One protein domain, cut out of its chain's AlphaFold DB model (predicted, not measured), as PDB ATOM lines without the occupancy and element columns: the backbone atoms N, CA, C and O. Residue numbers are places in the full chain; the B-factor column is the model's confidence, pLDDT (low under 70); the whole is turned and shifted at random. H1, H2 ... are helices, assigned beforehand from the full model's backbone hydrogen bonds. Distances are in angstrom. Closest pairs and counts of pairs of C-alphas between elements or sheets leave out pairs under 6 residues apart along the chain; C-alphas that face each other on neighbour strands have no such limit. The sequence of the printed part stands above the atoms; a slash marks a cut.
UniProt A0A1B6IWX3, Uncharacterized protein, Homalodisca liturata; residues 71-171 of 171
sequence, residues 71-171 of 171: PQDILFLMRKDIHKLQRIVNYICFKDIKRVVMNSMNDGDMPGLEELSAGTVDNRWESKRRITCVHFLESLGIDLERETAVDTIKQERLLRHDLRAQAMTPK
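Overview. This is residues 71 to 171 of the 171 residues of an uncharacterized protein of Homalodisca liturata (UniProt A0A1B6IWX3). One long helix, H2, has the shorter H3 running back beside its earlier part and the short H1 packing on H3, while H4 reaches away from the end where H2 begins, so that H2 and H4 make a wide V. The far end of H2 (residues 103 to 106), much of the loop after it (residues 112 to 123) and an arm of residues 155 to 171 stick out from this small cluster. The printed part has 101 residues with four named helices, in the order H1, H2, H3, H4, and no named strand; the class is all helix. The whole is loose, with a radius of gyration of the C-alphas of 17.5 A, and flat, spanning 53 by 44 by 23 A.

Along the chain. The longest helix, H2, is residues 82 to 106 and measures 36.5 A from first to last C-alpha, from C-alpha 82 at (10.027, -26.447, 57.828) to C-alpha 106 at (-3.463, -42.946, 28.223). H3 is residues 128 to 139, 16.6 A long. H1 is residues 71 to 78, 10.8 A long, beginning with C-alpha 71 at (1.504, -20.536, 46.046). H4 is residues 152 to 168, 24.7 A long, ending with C-alpha 168 at (-4.937, -57.256, 63.205).

Arrangement. H2 and H3 form a helical hairpin and touch, with the C-alphas of Cys 93 and Arg 130 closest at 5.6 A. They run opposite ways at a shallow tilt of 17 degrees. H2 touches H3 with residues 89 to 93 alone, and H3 touches H2 with residues 129 to 134 alone. H1 and H3 touch, the closest C-alphas being those of Gln 72 and Phe 136, 6.9 A apart. These two run the same way at a steep tilt of 48 degrees. H1 and H2 only just touch, and only at the corner, with 3 pairs of C-alphas within 8 A; the closest are those of Met 78 and Leu 85, 6.7 A. H2 and H4 are near each other, with 5 pairs of C-alphas within 10 A. H4 is apart from H1 and from H3. In H1, H3 and H4 every O i to N i+4 pair is within hydrogen-bond range; in H2, 20 of 21 are.

Size, cuts and confidence. The two C-alphas farthest apart, those of Ser 139 and Lys 171, are 55.0 A apart. The printed part has no cut and ends at residue 171, the chain's last residue. The link from H1 to H2 is tight; the links from H2 to H3, 21 residues, and from H3 to H4, 12 residues, are long. The mean pLDDT of the printed part is 78.9, and residues 105 to 126, 146 to 149 and 169 to 171 are under 70.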
ATOM      1  N   PRO A  71       0.822 -19.563  45.192       91.69
ATOM      2  CA  PRO A  71       1.504 -20.536  46.046       91.69
ATOM      3  C   PRO A  71       2.550 -19.921  46.983       91.69
ATOM      4  O   PRO A  71       2.674 -20.372  48.120       91.69
ATOM      5  N   GLN A  72       3.265 -18.879  46.542       93.56
ATOM      6  CA  GLN A  72       4.240 -18.177  47.378       93.56
ATOM      7  C   GLN A  72       3.627 -17.560  48.643       93.56
ATOM      8  O   GLN A  72       4.285 -17.552  49.679       93.56
ATOM      9  N   ASP A  73       2.372 -17.111  48.602       95.12
ATOM     10  CA  ASP A  73       1.733 -16.450  49.744       95.12
ATOM     11  C   ASP A  73       1.426 -17.487  50.846       95.12
ATOM     12  O   ASP A  73       1.692 -17.266  52.029       95.12
ATOM     13  N   ILE A  74       1.009 -18.696  50.448       94.56
ATOM     14  CA  ILE A  74       0.826 -19.840  51.356       94.56
ATOM     15  C   ILE A  74       2.166 -20.350  51.903       94.56
ATOM     16  O   ILE A  74       2.279 -20.640  53.096       94.56
ATOM     17  N   LEU A  75       3.196 -20.455  51.054       94.88
ATOM     18  CA  LEU A  75       4.538 -20.861  51.485       94.88
ATOM     19  C   LEU A  75       5.120 -19.864  52.492       94.88
ATOM     20  O   LEU A  75       5.679 -20.271  53.510       94.88
ATOM     21  N   PHE A  76       4.932 -18.564  52.257       95.38
ATOM     22  CA  PHE A  76       5.352 -17.522  53.184       95.38
ATOM     23  C   PHE A  76       4.610 -17.619  54.517       95.38
ATOM     24  O   PHE A  76       5.232 -17.498  55.576       95.38
ATOM     25  N   LEU A  77       3.299 -17.876  54.495       95.31
ATOM     26  CA  LEU A  77       2.503 -18.052  55.708       95.31
ATOM     27  C   LEU A  77       2.988 -19.250  56.544       95.31
ATOM     28  O   LEU A  77       3.109 -19.151  57.767       95.31
ATOM     29  N   MET A  78       3.325 -20.366  55.892       94.31
ATOM     30  CA  MET A  78       3.765 -21.612  56.540       94.31
ATOM     31  C   MET A  78       5.260 -21.649  56.902       94.31
ATOM     32  O   MET A  78       5.716 -22.624  57.496       94.31
ATOM     33  N   ARG A  79       6.027 -20.591  56.606       93.88
ATOM     34  CA  ARG A  79       7.504 -20.574  56.651       93.88
ATOM     35  C   ARG A  79       8.167 -20.948  57.978       93.88
ATOM     36  O   ARG A  79       9.350 -21.255  58.008       93.88
ATOM     37  N   LYS A  80       7.422 -20.882  59.081       92.12
ATOM     38  CA  LYS A  80       7.923 -21.204  60.424       92.12
ATOM     39  C   LYS A  80       8.023 -22.710  60.687       92.12
ATOM     40  O   LYS A  80       8.672 -23.100  61.647       92.12
ATOM     41  N   ASP A  81       7.348 -23.535  59.887       91.50
ATOM     42  CA  ASP A  81       7.305 -24.987  60.058       91.50
ATOM     43  C   ASP A  81       7.920 -25.666  58.832       91.50
ATOM     44  O   ASP A  81       7.266 -25.896  57.810       91.50
ATOM     45  N   ILE A  82       9.216 -25.952  58.940       90.38
ATOM     46  CA  ILE A  82      10.027 -26.447  57.828       90.38
ATOM     47  C   ILE A  82       9.569 -27.849  57.410       90.38
ATOM     48  O   ILE A  82       9.451 -28.124  56.218       90.38
ATOM     49  N   HIS A  83       9.165 -28.706  58.350       89.75
ATOM     50  CA  HIS A  83       8.620 -30.027  58.023       89.75
ATOM     51  C   HIS A  83       7.289 -29.948  57.266       89.75
ATOM     52  O   HIS A  83       7.060 -30.723  56.331       89.75
ATOM     53  N   LYS A  84       6.400 -29.005  57.606       91.56
ATOM     54  CA  LYS A  84       5.194 -28.761  56.796       91.56
ATOM     55  C   LYS A  84       5.547 -28.276  55.394       91.56
ATOM     56  O   LYS A  84       4.950 -28.771  54.438       91.56
ATOM     57  N   LEU A  85       6.521 -27.378  55.250       92.56
ATOM     58  CA  LEU A  85       6.987 -26.933  53.935       92.56
ATOM     59  C   LEU A  85       7.566 -28.087  53.110       92.56
ATOM     60  O   LEU A  85       7.140 -28.279  51.971       92.56
ATOM     61  N   GLN A  86       8.444 -28.911  53.692       90.31
ATOM     62  CA  GLN A  86       8.991 -30.108  53.045       90.31
ATOM     63  C   GLN A  86       7.865 -31.025  52.550       90.31
ATOM     64  O   GLN A  86       7.867 -31.464  51.399       90.31
ATOM     65  N   ARG A  87       6.849 -31.283  53.385       90.94
ATOM     66  CA  ARG A  87       5.677 -32.085  52.995       90.94
ATOM     67  C   ARG A  87       4.905 -31.475  51.830       90.94
ATOM     68  O   ARG A  87       4.529 -32.213  50.923       90.94
ATOM     69  N   ILE A  88       4.665 -30.162  51.845       92.31
ATOM     70  CA  ILE A  88       3.945 -29.452  50.777       92.31
ATOM     71  C   ILE A  88       4.718 -29.554  49.458       92.31
ATOM     72  O   ILE A  88       4.150 -29.956  48.442       92.31
ATOM     73  N   VAL A  89       6.017 -29.251  49.475       90.56
ATOM     74  CA  VAL A  89       6.885 -29.281  48.288       90.56
ATOM     75  C   VAL A  89       6.980 -30.698  47.711       90.56
ATOM     76  O   VAL A  89       6.792 -30.891  46.505       90.56
ATOM     77  N   ASN A  90       7.161 -31.709  48.566       89.19
ATOM     78  CA  ASN A  90       7.173 -33.115  48.158       89.19
ATOM     79  C   ASN A  90       5.824 -33.562  47.580       89.19
ATOM     80  O   ASN A  90       5.785 -34.260  46.566       89.19
ATOM     81  N   TYR A  91       4.712 -33.129  48.178       90.75
ATOM     82  CA  TYR A  91       3.378 -33.439  47.672       90.75
ATOM     83  C   TYR A  91       3.117 -32.809  46.298       90.75
ATOM     84  O   TYR A  91       2.562 -33.470  45.420       90.75
ATOM     85  N   ILE A  92       3.544 -31.562  46.074       89.62
ATOM     86  CA  ILE A  92       3.438 -30.899  44.764       89.62
ATOM     87  C   ILE A  92       4.220 -31.680  43.705       89.62
ATOM     88  O   ILE A  92       3.678 -31.931  42.626       89.62
ATOM     89  N   CYS A  93       5.444 -32.105  44.036       87.69
ATOM     90  CA  CYS A  93       6.275 -32.938  43.170       87.69
ATOM     91  C   CYS A  93       5.565 -34.247  42.807       87.69
ATOM     92  O   CYS A  93       5.340 -34.534  41.634       87.69
ATOM     93  N   PHE A  94       5.122 -34.995  43.820       87.75
ATOM     94  CA  PHE A  94       4.427 -36.265  43.632       87.75
ATOM     95  C   PHE A  94       3.144 -36.113  42.807       87.75
ATOM     96  O   PHE A  94       2.858 -36.928  41.933       87.75
ATOM     97  N   LYS A  95       2.371 -35.049  43.050       87.88
ATOM     98  CA  LYS A  95       1.143 -34.761  42.304       87.88
ATOM     99  C   LYS A  95       1.422 -34.487  40.824       87.88
ATOM    100  O   LYS A  95       0.619 -34.892  39.985       87.88
ATOM    101  N   ASP A  96       2.528 -33.818  40.503       86.38
ATOM    102  CA  ASP A  96       2.938 -33.590  39.115       86.38
ATOM    103  C   ASP A  96       3.446 -34.861  38.446       86.38
ATOM    104  O   ASP A  96       2.982 -35.176  37.353       86.38
ATOM    105  N   ILE A  97       4.298 -35.638  39.120       86.06
ATOM    106  CA  ILE A  97       4.765 -36.937  38.617       86.06
ATOM    107  C   ILE A  97       3.568 -37.848  38.331       86.06
ATOM    108  O   ILE A  97       3.437 -38.375  37.230       86.06
ATOM    109  N   LYS A  98       2.630 -37.968  39.282       85.38
ATOM    110  CA  LYS A  98       1.409 -38.765  39.109       85.38
ATOM    111  C   LYS A  98       0.604 -38.321  37.888       85.38
ATOM    112  O   LYS A  98       0.092 -39.169  37.166       85.38
ATOM    113  N   ARG A  99       0.475 -37.010  37.658       84.50
ATOM    114  CA  ARG A  99      -0.228 -36.473  36.484       84.50
ATOM    115  C   ARG A  99       0.479 -36.861  35.186       84.50
ATOM    116  O   ARG A  99      -0.195 -37.281  34.256       84.50
ATOM    117  N   VAL A 100       1.805 -36.726  35.129       83.19
ATOM    118  CA  VAL A 100       2.600 -37.100  33.948       83.19
ATOM    119  C   VAL A 100       2.434 -38.588  33.639       83.19
ATOM    120  O   VAL A 100       2.090 -38.930  32.514       83.19
ATOM    121  N   VAL A 101       2.575 -39.448  34.651       83.44
ATOM    122  CA  VAL A 101       2.420 -40.905  34.514       83.44
ATOM    123  C   VAL A 101       1.003 -41.290  34.080       83.44
ATOM    124  O   VAL A 101       0.825 -42.111  33.189       83.44
ATOM    125  N   MET A 102      -0.031 -40.690  34.678       81.75
ATOM    126  CA  MET A 102      -1.416 -40.971  34.278       81.75
ATOM    127  C   MET A 102      -1.709 -40.543  32.838       81.75
ATOM    128  O   MET A 102      -2.477 -41.212  32.153       81.75
ATOM    129  N   ASN A 103      -1.092 -39.460  32.367       79.44
ATOM    130  CA  ASN A 103      -1.241 -39.026  30.984       79.44
ATOM    131  C   ASN A 103      -0.500 -39.965  30.017       79.44
ATOM    132  O   ASN A 103      -1.066 -40.327  28.992       79.44
ATOM    133  N   SER A 104       0.709 -40.427  30.358       74.25
ATOM    134  CA  SER A 104       1.474 -41.352  29.505       74.25
ATOM    135  C   SER A 104       0.828 -42.741  29.402       74.25
ATOM    136  O   SER A 104       0.863 -43.363  28.344       74.25
ATOM    137  N   MET A 105       0.147 -43.197  30.462       69.69
ATOM    138  CA  MET A 105      -0.687 -44.410  30.435       69.69
ATOM    139  C   MET A 105      -1.816 -44.335  29.402       69.69
ATOM    140  O   MET A 105      -2.181 -45.355  28.823       69.69
ATOM    141  N   ASN A 106      -2.377 -43.145  29.178       69.06
ATOM    142  CA  ASN A 106      -3.463 -42.946  28.223       69.06
ATOM    143  C   ASN A 106      -2.965 -42.911  26.766       69.06
ATOM    144  O   ASN A 106      -3.721 -43.249  25.860       69.06
ATOM    145  N   ASP A 107      -1.692 -42.559  26.559       68.00
ATOM    146  CA  ASP A 107      -1.041 -42.485  25.243       68.00
ATOM    147  C   ASP A 107      -0.306 -43.787  24.852       68.00
ATOM    148  O   ASP A 107       0.262 -43.882  23.765       68.00
ATOM    149  N   GLY A 108      -0.338 -44.818  25.708       63.97
ATOM    150  CA  GLY A 108       0.239 -46.143  25.434       63.97
ATOM    151  C   GLY A 108       1.764 -46.235  25.563       63.97
ATOM    152  O   GLY A 108       2.320 -47.308  25.334       63.97
ATOM    153  N   ASP A 109       2.433 -45.154  25.965       60.12
ATOM    154  CA  ASP A 109       3.884 -45.088  26.157       60.12
ATOM    155  C   ASP A 109       4.187 -45.162  27.665       60.12
ATOM    156  O   ASP A 109       4.257 -44.152  28.371       60.12
ATOM    157  N   MET A 110       4.251 -46.384  28.205       58.72
ATOM    158  CA  MET A 110       4.573 -46.607  29.617       58.72
ATOM    159  C   MET A 110       6.089 -46.731  29.813       58.72
ATOM    160  O   MET A 110       6.667 -47.718  29.350       58.72
ATOM    161  N   PRO A 111       6.736 -45.807  30.547       57.16
ATOM    162  CA  PRO A 111       8.110 -46.011  30.989       57.16
ATOM    163  C   PRO A 111       8.189 -47.204  31.954       57.16
ATOM    164  O   PRO A 111       7.290 -47.431  32.773       57.16
ATOM    165  N   GLY A 112       9.252 -48.000  31.833       55.44
ATOM    166  CA  GLY A 112       9.450 -49.216  32.622       55.44
ATOM    167  C   GLY A 112       9.609 -48.927  34.118       55.44
ATOM    168  O   GLY A 112      10.127 -47.887  34.517       55.44
ATOM    169  N   LEU A 113       9.204 -49.880  34.967       52.47
ATOM    170  CA  LEU A 113       9.290 -49.789  36.435       52.47
ATOM    171  C   LEU A 113      10.725 -49.506  36.943       52.47
ATOM    172  O   LEU A 113      10.898 -48.954  38.029       52.47
ATOM    173  N   GLU A 114      11.743 -49.838  36.145       51.44
ATOM    174  CA  GLU A 114      13.157 -49.580  36.437       51.44
ATOM    175  C   GLU A 114      13.515 -48.079  36.409       51.44
ATOM    176  O   GLU A 114      14.266 -47.633  37.277       51.44
ATOM    177  N   GLU A 115      12.903 -47.270  35.529       50.62
ATOM    178  CA  GLU A 115      13.148 -45.814  35.434       50.62
ATOM    179  C   GLU A 115      12.615 -45.033  36.646       50.62
ATOM    180  O   GLU A 115      13.098 -43.945  36.949       50.62
ATOM    181  N   LEU A 116      11.642 -45.591  37.371       49.47
ATOM    182  CA  LEU A 116      11.077 -44.984  38.582       49.47
ATOM    183  C   LEU A 116      11.898 -45.294  39.845       49.47
ATOM    184  O   LEU A 116      11.732 -44.615  40.859       49.47
ATOM    185  N   SER A 117      12.745 -46.330  39.802       42.28
ATOM    186  CA  SER A 117      13.533 -46.802  40.953       42.28
ATOM    187  C   SER A 117      14.994 -46.342  40.934       42.28
ATOM    188  O   SER A 117      15.652 -46.353  41.977       42.28
ATOM    189  N   ALA A 118      15.506 -45.904  39.780       39.25
ATOM    190  CA  ALA A 118      16.859 -45.383  39.662       39.25
ATOM    191  C   ALA A 118      16.969 -44.013  40.353       39.25
ATOM    192  O   ALA A 118      16.442 -43.007  39.882       39.25
ATOM    193  N   GLY A 119      17.690 -43.970  41.477       42.22
ATOM    194  CA  GLY A 119      18.011 -42.776  42.274       42.22
ATOM    195  C   GLY A 119      18.894 -41.728  41.581       42.22
ATOM    196  O   GLY A 119      19.598 -40.982  42.255       42.22
ATOM    197  N   THR A 120      18.855 -41.650  40.254       41.00
ATOM    198  CA  THR A 120      19.396 -40.562  39.437       41.00
ATOM    199  C   THR A 120      18.271 -40.079  38.538       41.00
ATOM    200  O   THR A 120      18.055 -40.570  37.433       41.00
ATOM    201  N   VAL A 121      17.494 -39.155  39.079       45.22
ATOM    202  CA  VAL A 121      16.387 -38.507  38.394       45.22
ATOM    203  C   VAL A 121      16.954 -37.621  37.297       45.22
ATOM    204  O   VAL A 121      17.360 -36.493  37.566       45.22
ATOM    205  N   ASP A 122      16.983 -38.107  36.062       43.69
ATOM    206  CA  ASP A 122      17.055 -37.204  34.922       43.69
ATOM    207  C   ASP A 122      15.873 -36.227  35.008       43.69
ATOM    208  O   ASP A 122      14.730 -36.628  35.249       43.69
ATOM    209  N   ASN A 123      16.152 -34.940  34.788       51.62
ATOM    210  CA  ASN A 123      15.266 -33.766  34.903       51.62
ATOM    211  C   ASN A 123      13.966 -33.814  34.058       51.62
ATOM    212  O   ASN A 123      13.269 -32.813  33.898       51.62
ATOM    213  N   ARG A 124      13.617 -34.969  33.482       46.81
ATOM    214  CA  ARG A 124      12.464 -35.196  32.606       46.81
ATOM    215  C   ARG A 124      11.127 -35.138  33.346       46.81
ATOM    216  O   ARG A 124      10.123 -34.745  32.760       46.81
ATOM    217  N   TRP A 125      11.113 -35.500  34.626       53.59
ATOM    218  CA  TRP A 125       9.920 -35.521  35.484       53.59
ATOM    219  C   TRP A 125      10.002 -34.519  36.639       53.59
ATOM    220  O   TRP A 125       9.259 -34.603  37.621       53.59
ATOM    221  N   GLU A 126      10.886 -33.531  36.511       61.81
ATOM    222  CA  GLU A 126      11.034 -32.498  37.516       61.81
ATOM    223  C   GLU A 126       9.829 -31.546  37.499       61.81
ATOM    224  O   GLU A 126       9.491 -30.901  36.501       61.81
ATOM    225  N   SER A 127       9.135 -31.464  38.632       76.94
ATOM    226  CA  SER A 127       8.002 -30.560  38.780       76.94
ATOM    227  C   SER A 127       8.488 -29.108  38.728       76.94
ATOM    228  O   SER A 127       9.044 -28.594  39.696       76.94
ATOM    229  N   LYS A 128       8.200 -28.395  37.629       84.56
ATOM    230  CA  LYS A 128       8.442 -26.940  37.516       84.56
ATOM    231  C   LYS A 128       7.862 -26.159  38.701       84.56
ATOM    232  O   LYS A 128       8.437 -25.169  39.149       84.56
ATOM    233  N   ARG A 129       6.725 -26.627  39.234       86.06
ATOM    234  CA  ARG A 129       6.086 -26.049  40.422       86.06
ATOM    235  C   ARG A 129       6.933 -26.270  41.670       86.06
ATOM    236  O   ARG A 129       7.122 -25.314  42.412       86.06
ATOM    237  N   ARG A 130       7.480 -27.477  41.873       89.44
ATOM    238  CA  ARG A 130       8.446 -27.763  42.947       89.44
ATOM    239  C   ARG A 130       9.633 -26.811  42.870       89.44
ATOM    240  O   ARG A 130       9.903 -26.145  43.858       89.44
ATOM    241  N   ILE A 131      10.277 -26.709  41.704       87.69
ATOM    242  CA  ILE A 131      11.450 -25.841  41.496       87.69
ATOM    243  C   ILE A 131      11.119 -24.396  41.883       87.69
ATOM    244  O   ILE A 131      11.828 -23.784  42.673       87.69
ATOM    245  N   THR A 132       9.989 -23.877  41.393       91.31
ATOM    246  CA  THR A 132       9.536 -22.512  41.711       91.31
ATOM    247  C   THR A 132       9.313 -22.318  43.215       91.31
ATOM    248  O   THR A 132       9.684 -21.284  43.766       91.31
ATOM    249  N   CYS A 133       8.733 -23.312  43.896       91.81
ATOM    250  CA  CYS A 133       8.512 -23.262  45.342       91.81
ATOM    251  C   CYS A 133       9.830 -23.281  46.125       91.81
ATOM    252  O   CYS A 133       9.977 -22.510  47.067       91.81
ATOM    253  N   VAL A 134      10.779 -24.141  45.741       91.62
ATOM    254  CA  VAL A 134      12.092 -24.245  46.398       91.62
ATOM    255  C   VAL A 134      12.875 -22.948  46.224       91.62
ATOM    256  O   VAL A 134      13.293 -22.368  47.216       91.62
ATOM    257  N   HIS A 135      12.951 -22.415  45.003       93.31
ATOM    258  CA  HIS A 135      13.639 -21.151  44.734       93.31
ATOM    259  C   HIS A 135      13.038 -19.974  45.524       93.31
ATOM    260  O   HIS A 135      13.747 -19.095  46.012       93.31
ATOM    261  N   PHE A 136      11.709 -19.943  45.683       94.06
ATOM    262  CA  PHE A 136      11.064 -18.960  46.554       94.06
ATOM    263  C   PHE A 136      11.498 -19.120  48.017       94.06
ATOM    264  O   PHE A 136      11.848 -18.130  48.655       94.06
ATOM    265  N   LEU A 137      11.516 -20.341  48.550       94.06
ATOM    266  CA  LEU A 137      11.954 -20.601  49.924       94.06
ATOM    267  C   LEU A 137      13.435 -20.253  50.141       94.06
ATOM    268  O   LEU A 137      13.764 -19.614  51.139       94.06
ATOM    269  N   GLU A 138      14.305 -20.559  49.180       93.38
ATOM    270  CA  GLU A 138      15.721 -20.175  49.207       93.38
ATOM    271  C   GLU A 138      15.897 -18.652  49.242       93.38
ATOM    272  O   GLU A 138      16.714 -18.142  50.007       93.38
ATOM    273  N   SER A 139      15.073 -17.902  48.497       94.00
ATOM    274  CA  SER A 139      15.070 -16.430  48.551       94.00
ATOM    275  C   SER A 139      14.661 -15.866  49.918       94.00
ATOM    276  O   SER A 139      15.036 -14.745  50.263       94.00
ATOM    277  N   LEU A 140      13.936 -16.651  50.723       92.00
ATOM    278  CA  LEU A 140      13.605 -16.336  52.116       92.00
ATOM    279  C   LEU A 140      14.683 -16.819  53.103       92.00
ATOM    280  O   LEU A 140      14.517 -16.652  54.311       92.00
ATOM    281  N   GLY A 141      15.768 -17.426  52.609       90.94
ATOM    282  CA  GLY A 141      16.831 -18.024  53.417       90.94
ATOM    283  C   GLY A 141      16.462 -19.379  54.029       90.94
ATOM    284  O   GLY A 141      17.092 -19.794  54.999       90.94
ATOM    285  N   ILE A 142      15.434 -20.053  53.503       89.69
ATOM    286  CA  ILE A 142      14.978 -21.360  53.983       89.69
ATOM    287  C   ILE A 142      15.528 -22.440  53.058       89.69
ATOM    288  O   ILE A 142      15.069 -22.603  51.930       89.69
ATOM    289  N   ASP A 143      16.488 -23.198  53.573       86.75
ATOM    290  CA  ASP A 143      17.062 -24.360  52.904       86.75
ATOM    291  C   ASP A 143      16.374 -25.635  53.412       86.75
ATOM    292  O   ASP A 143      16.561 -26.052  54.558       86.75
ATOM    293  N   LEU A 144      15.541 -26.235  52.558       81.94
ATOM    294  CA  LEU A 144      14.798 -27.451  52.890       81.94
ATOM    295  C   LEU A 144      15.687 -28.700  52.977       81.94
ATOM    296  O   LEU A 144      15.260 -29.674  53.599       81.94
ATOM    297  N   GLU A 145      16.867 -28.705  52.352       71.81
ATOM    298  CA  GLU A 145      17.762 -29.870  52.304       71.81
ATOM    299  C   GLU A 145      18.711 -29.916  53.503       71.81
ATOM    300  O   GLU A 145      19.112 -30.991  53.953       71.81
ATOM    301  N   ARG A 146      19.036 -28.749  54.066       67.81
ATOM    302  CA  ARG A 146      19.933 -28.629  55.221       67.81
ATOM    303  C   ARG A 146      19.357 -29.202  56.511       67.81
ATOM    304  O   ARG A 146      20.118 -29.607  57.391       67.81
ATOM    305  N   GLU A 147      18.034 -29.233  56.650       63.31
ATOM    306  CA  GLU A 147      17.390 -29.699  57.873       63.31
ATOM    307  C   GLU A 147      17.085 -31.200  57.804       63.31
ATOM    308  O   GLU A 147      16.014 -31.646  57.393       63.31
ATOM    309  N   THR A 148      18.062 -31.995  58.248       61.88
ATOM    310  CA  THR A 148      17.988 -33.461  58.390       61.88
ATOM    311  C   THR A 148      17.136 -33.917  59.579       61.88
ATOM    312  O   THR A 148      17.116 -35.105  59.914       61.88
ATOM    313  N   ALA A 149      16.444 -32.988  60.247       69.19
ATOM    314  CA  ALA A 149      15.604 -33.305  61.388       69.19
ATOM    315  C   ALA A 149      14.493 -34.271  60.965       69.19
ATOM    316  O   ALA A 149      13.865 -34.135  59.912       69.19
ATOM    317  N   VAL A 150      14.274 -35.295  61.785       76.88
ATOM    318  CA  VAL A 150      13.261 -36.288  61.469       76.88
ATOM    319  C   VAL A 150      11.886 -35.685  61.705       76.88
ATOM    320  O   VAL A 150      11.597 -35.161  62.777       76.88
ATOM    321  N   ASP A 151      11.023 -35.806  60.704       85.94
ATOM    322  CA  ASP A 151       9.628 -35.403  60.793       85.94
ATOM    323  C   ASP A 151       8.882 -36.265  61.832       85.94
ATOM    324  O   ASP A 151       8.361 -37.348  61.535       85.94
ATOM    325  N   THR A 152       8.832 -35.764  63.066       87.56
ATOM    326  CA  THR A 152       8.248 -36.434  64.237       87.56
ATOM    327  C   THR A 152       6.780 -36.784  64.029       87.56
ATOM    328  O   THR A 152       6.333 -37.865  64.403       87.56
ATOM    329  N   ILE A 153       6.030 -35.918  63.345       88.50
ATOM    330  CA  ILE A 153       4.620 -36.154  63.036       88.50
ATOM    331  C   ILE A 153       4.479 -37.320  62.047       88.50
ATOM    332  O   ILE A 153       3.522 -38.088  62.128       88.50
ATOM    333  N   LYS A 154       5.405 -37.470  61.091       87.94
ATOM    334  CA  LYS A 154       5.395 -38.614  60.166       87.94
ATOM    335  C   LYS A 154       5.752 -39.900  60.906       87.94
ATOM    336  O   LYS A 154       5.091 -40.909  60.680       87.94
ATOM    337  N   GLN A 155       6.737 -39.854  61.802       89.00
ATOM    338  CA  GLN A 155       7.091 -40.998  62.647       89.00
ATOM    339  C   GLN A 155       5.923 -41.443  63.526       89.00
ATOM    340  O   GLN A 155       5.605 -42.627  63.565       89.00
ATOM    341  N   GLU A 156       5.240 -40.503  64.179       89.94
ATOM    342  CA  GLU A 156       4.094 -40.812  65.032       89.94
ATOM    343  C   GLU A 156       2.954 -41.458  64.230       89.94
ATOM    344  O   GLU A 156       2.359 -42.442  64.666       89.94
ATOM    345  N   ARG A 157       2.682 -40.958  63.017       87.75
ATOM    346  CA  ARG A 157       1.687 -41.554  62.111       87.75
ATOM    347  C   ARG A 157       2.047 -42.983  61.710       87.75
ATOM    348  O   ARG A 157       1.168 -43.841  61.717       87.75
ATOM    349  N   LEU A 158       3.316 -43.240  61.383       87.38
ATOM    350  CA  LEU A 158       3.796 -44.588  61.061       87.38
ATOM    351  C   LEU A 158       3.629 -45.526  62.258       87.38
ATOM    352  O   LEU A 158       3.034 -46.588  62.115       87.38
ATOM    353  N   LEU A 159       4.024 -45.081  63.454       89.62
ATOM    354  CA  LEU A 159       3.875 -45.861  64.681       89.62
ATOM    355  C   LEU A 159       2.410 -46.230  64.957       89.62
ATOM    356  O   LEU A 159       2.109 -47.379  65.272       89.62
ATOM    357  N   ARG A 160       1.474 -45.281  64.811       88.00
ATOM    358  CA  ARG A 160       0.035 -45.562  64.979       88.00
ATOM    359  C   ARG A 160      -0.462 -46.613  63.987       88.00
ATOM    360  O   ARG A 160      -1.295 -47.443  64.348       88.00
ATOM    361  N   HIS A 161       0.025 -46.579  62.749       85.75
ATOM    362  CA  HIS A 161      -0.335 -47.561  61.733       85.75
ATOM    363  C   HIS A 161       0.248 -48.947  62.050       85.75
ATOM    364  O   HIS A 161      -0.472 -49.940  61.964       85.75
ATOM    365  N   ASP A 162       1.504 -49.015  62.494       87.12
ATOM    366  CA  ASP A 162       2.164 -50.265  62.884       87.12
ATOM    367  C   ASP A 162       1.461 -50.932  64.071       87.12
ATOM    368  O   ASP A 162       1.182 -52.130  64.037       87.12
ATOM    369  N   LEU A 163       1.084 -50.153  65.091       86.44
ATOM    370  CA  LEU A 163       0.322 -50.652  66.238       86.44
ATOM    371  C   LEU A 163      -1.031 -51.244  65.816       86.44
ATOM    372  O   LEU A 163      -1.449 -52.284  66.327       86.44
ATOM    373  N   ARG A 164      -1.714 -50.613  64.854       82.56
ATOM    374  CA  ARG A 164      -2.962 -51.151  64.288       82.56
ATOM    375  C   ARG A 164      -2.722 -52.429  63.492       82.56
ATOM    376  O   ARG A 164      -3.501 -53.367  63.629       82.56
ATOM    377  N   ALA A 165      -1.659 -52.486  62.689       84.81
ATOM    378  CA  ALA A 165      -1.308 -53.680  61.926       84.81
ATOM    379  C   ALA A 165      -1.023 -54.877  62.852       84.81
ATOM    380  O   ALA A 165      -1.532 -55.968  62.606       84.81
ATOM    381  N   GLN A 166      -0.310 -54.656  63.961       84.69
ATOM    382  CA  GLN A 166      -0.056 -55.675  64.990       84.69
ATOM    383  C   GLN A 166      -1.339 -56.153  65.687       84.69
ATOM    384  O   GLN A 166      -1.467 -57.326  66.018       84.69
ATOM    385  N   ALA A 167      -2.319 -55.271  65.899       81.06
ATOM    386  CA  ALA A 167      -3.605 -55.659  66.477       81.06
ATOM    387  C   ALA A 167      -4.463 -56.526  65.530       81.06
ATOM    388  O   ALA A 167      -5.361 -57.223  65.997       81.06
ATOM    389  N   MET A 168      -4.204 -56.484  64.217       72.94
ATOM    390  CA  MET A 168      -4.937 -57.256  63.205       72.94
ATOM    391  C   MET A 168      -4.338 -58.640  62.919       72.94
ATOM    392  O   MET A 168      -4.992 -59.448  62.260       72.94
ATOM    393  N   THR A 169      -3.126 -58.949  63.392       67.25
ATOM    394  CA  THR A 169      -2.559 -60.296  63.231       67.25
ATOM    395  C   THR A 169      -3.240 -61.268  64.200       67.25
ATOM    396  O   THR A 169      -3.219 -61.006  65.408       67.25
ATOM    397  N   PRO A 170      -3.848 -62.375  63.725       64.12
ATOM    398  CA  PRO A 170      -4.432 -63.369  64.618       64.12
ATOM    399  C   PRO A 170      -3.325 -63.995  65.478       64.12
ATOM    400  O   PRO A 170      -2.254 -64.318  64.963       64.12
ATOM    401  N   LYS A 171      -3.582 -64.105  66.787       54.19
ATOM    402  CA  LYS A 171      -2.719 -64.822  67.739       54.19
ATOM    403  C   LYS A 171      -2.752 -66.324  67.499       54.19
ATOM    404  O   LYS A 171      -3.848 -66.830  67.170       54.19
TER     405      LYS A 171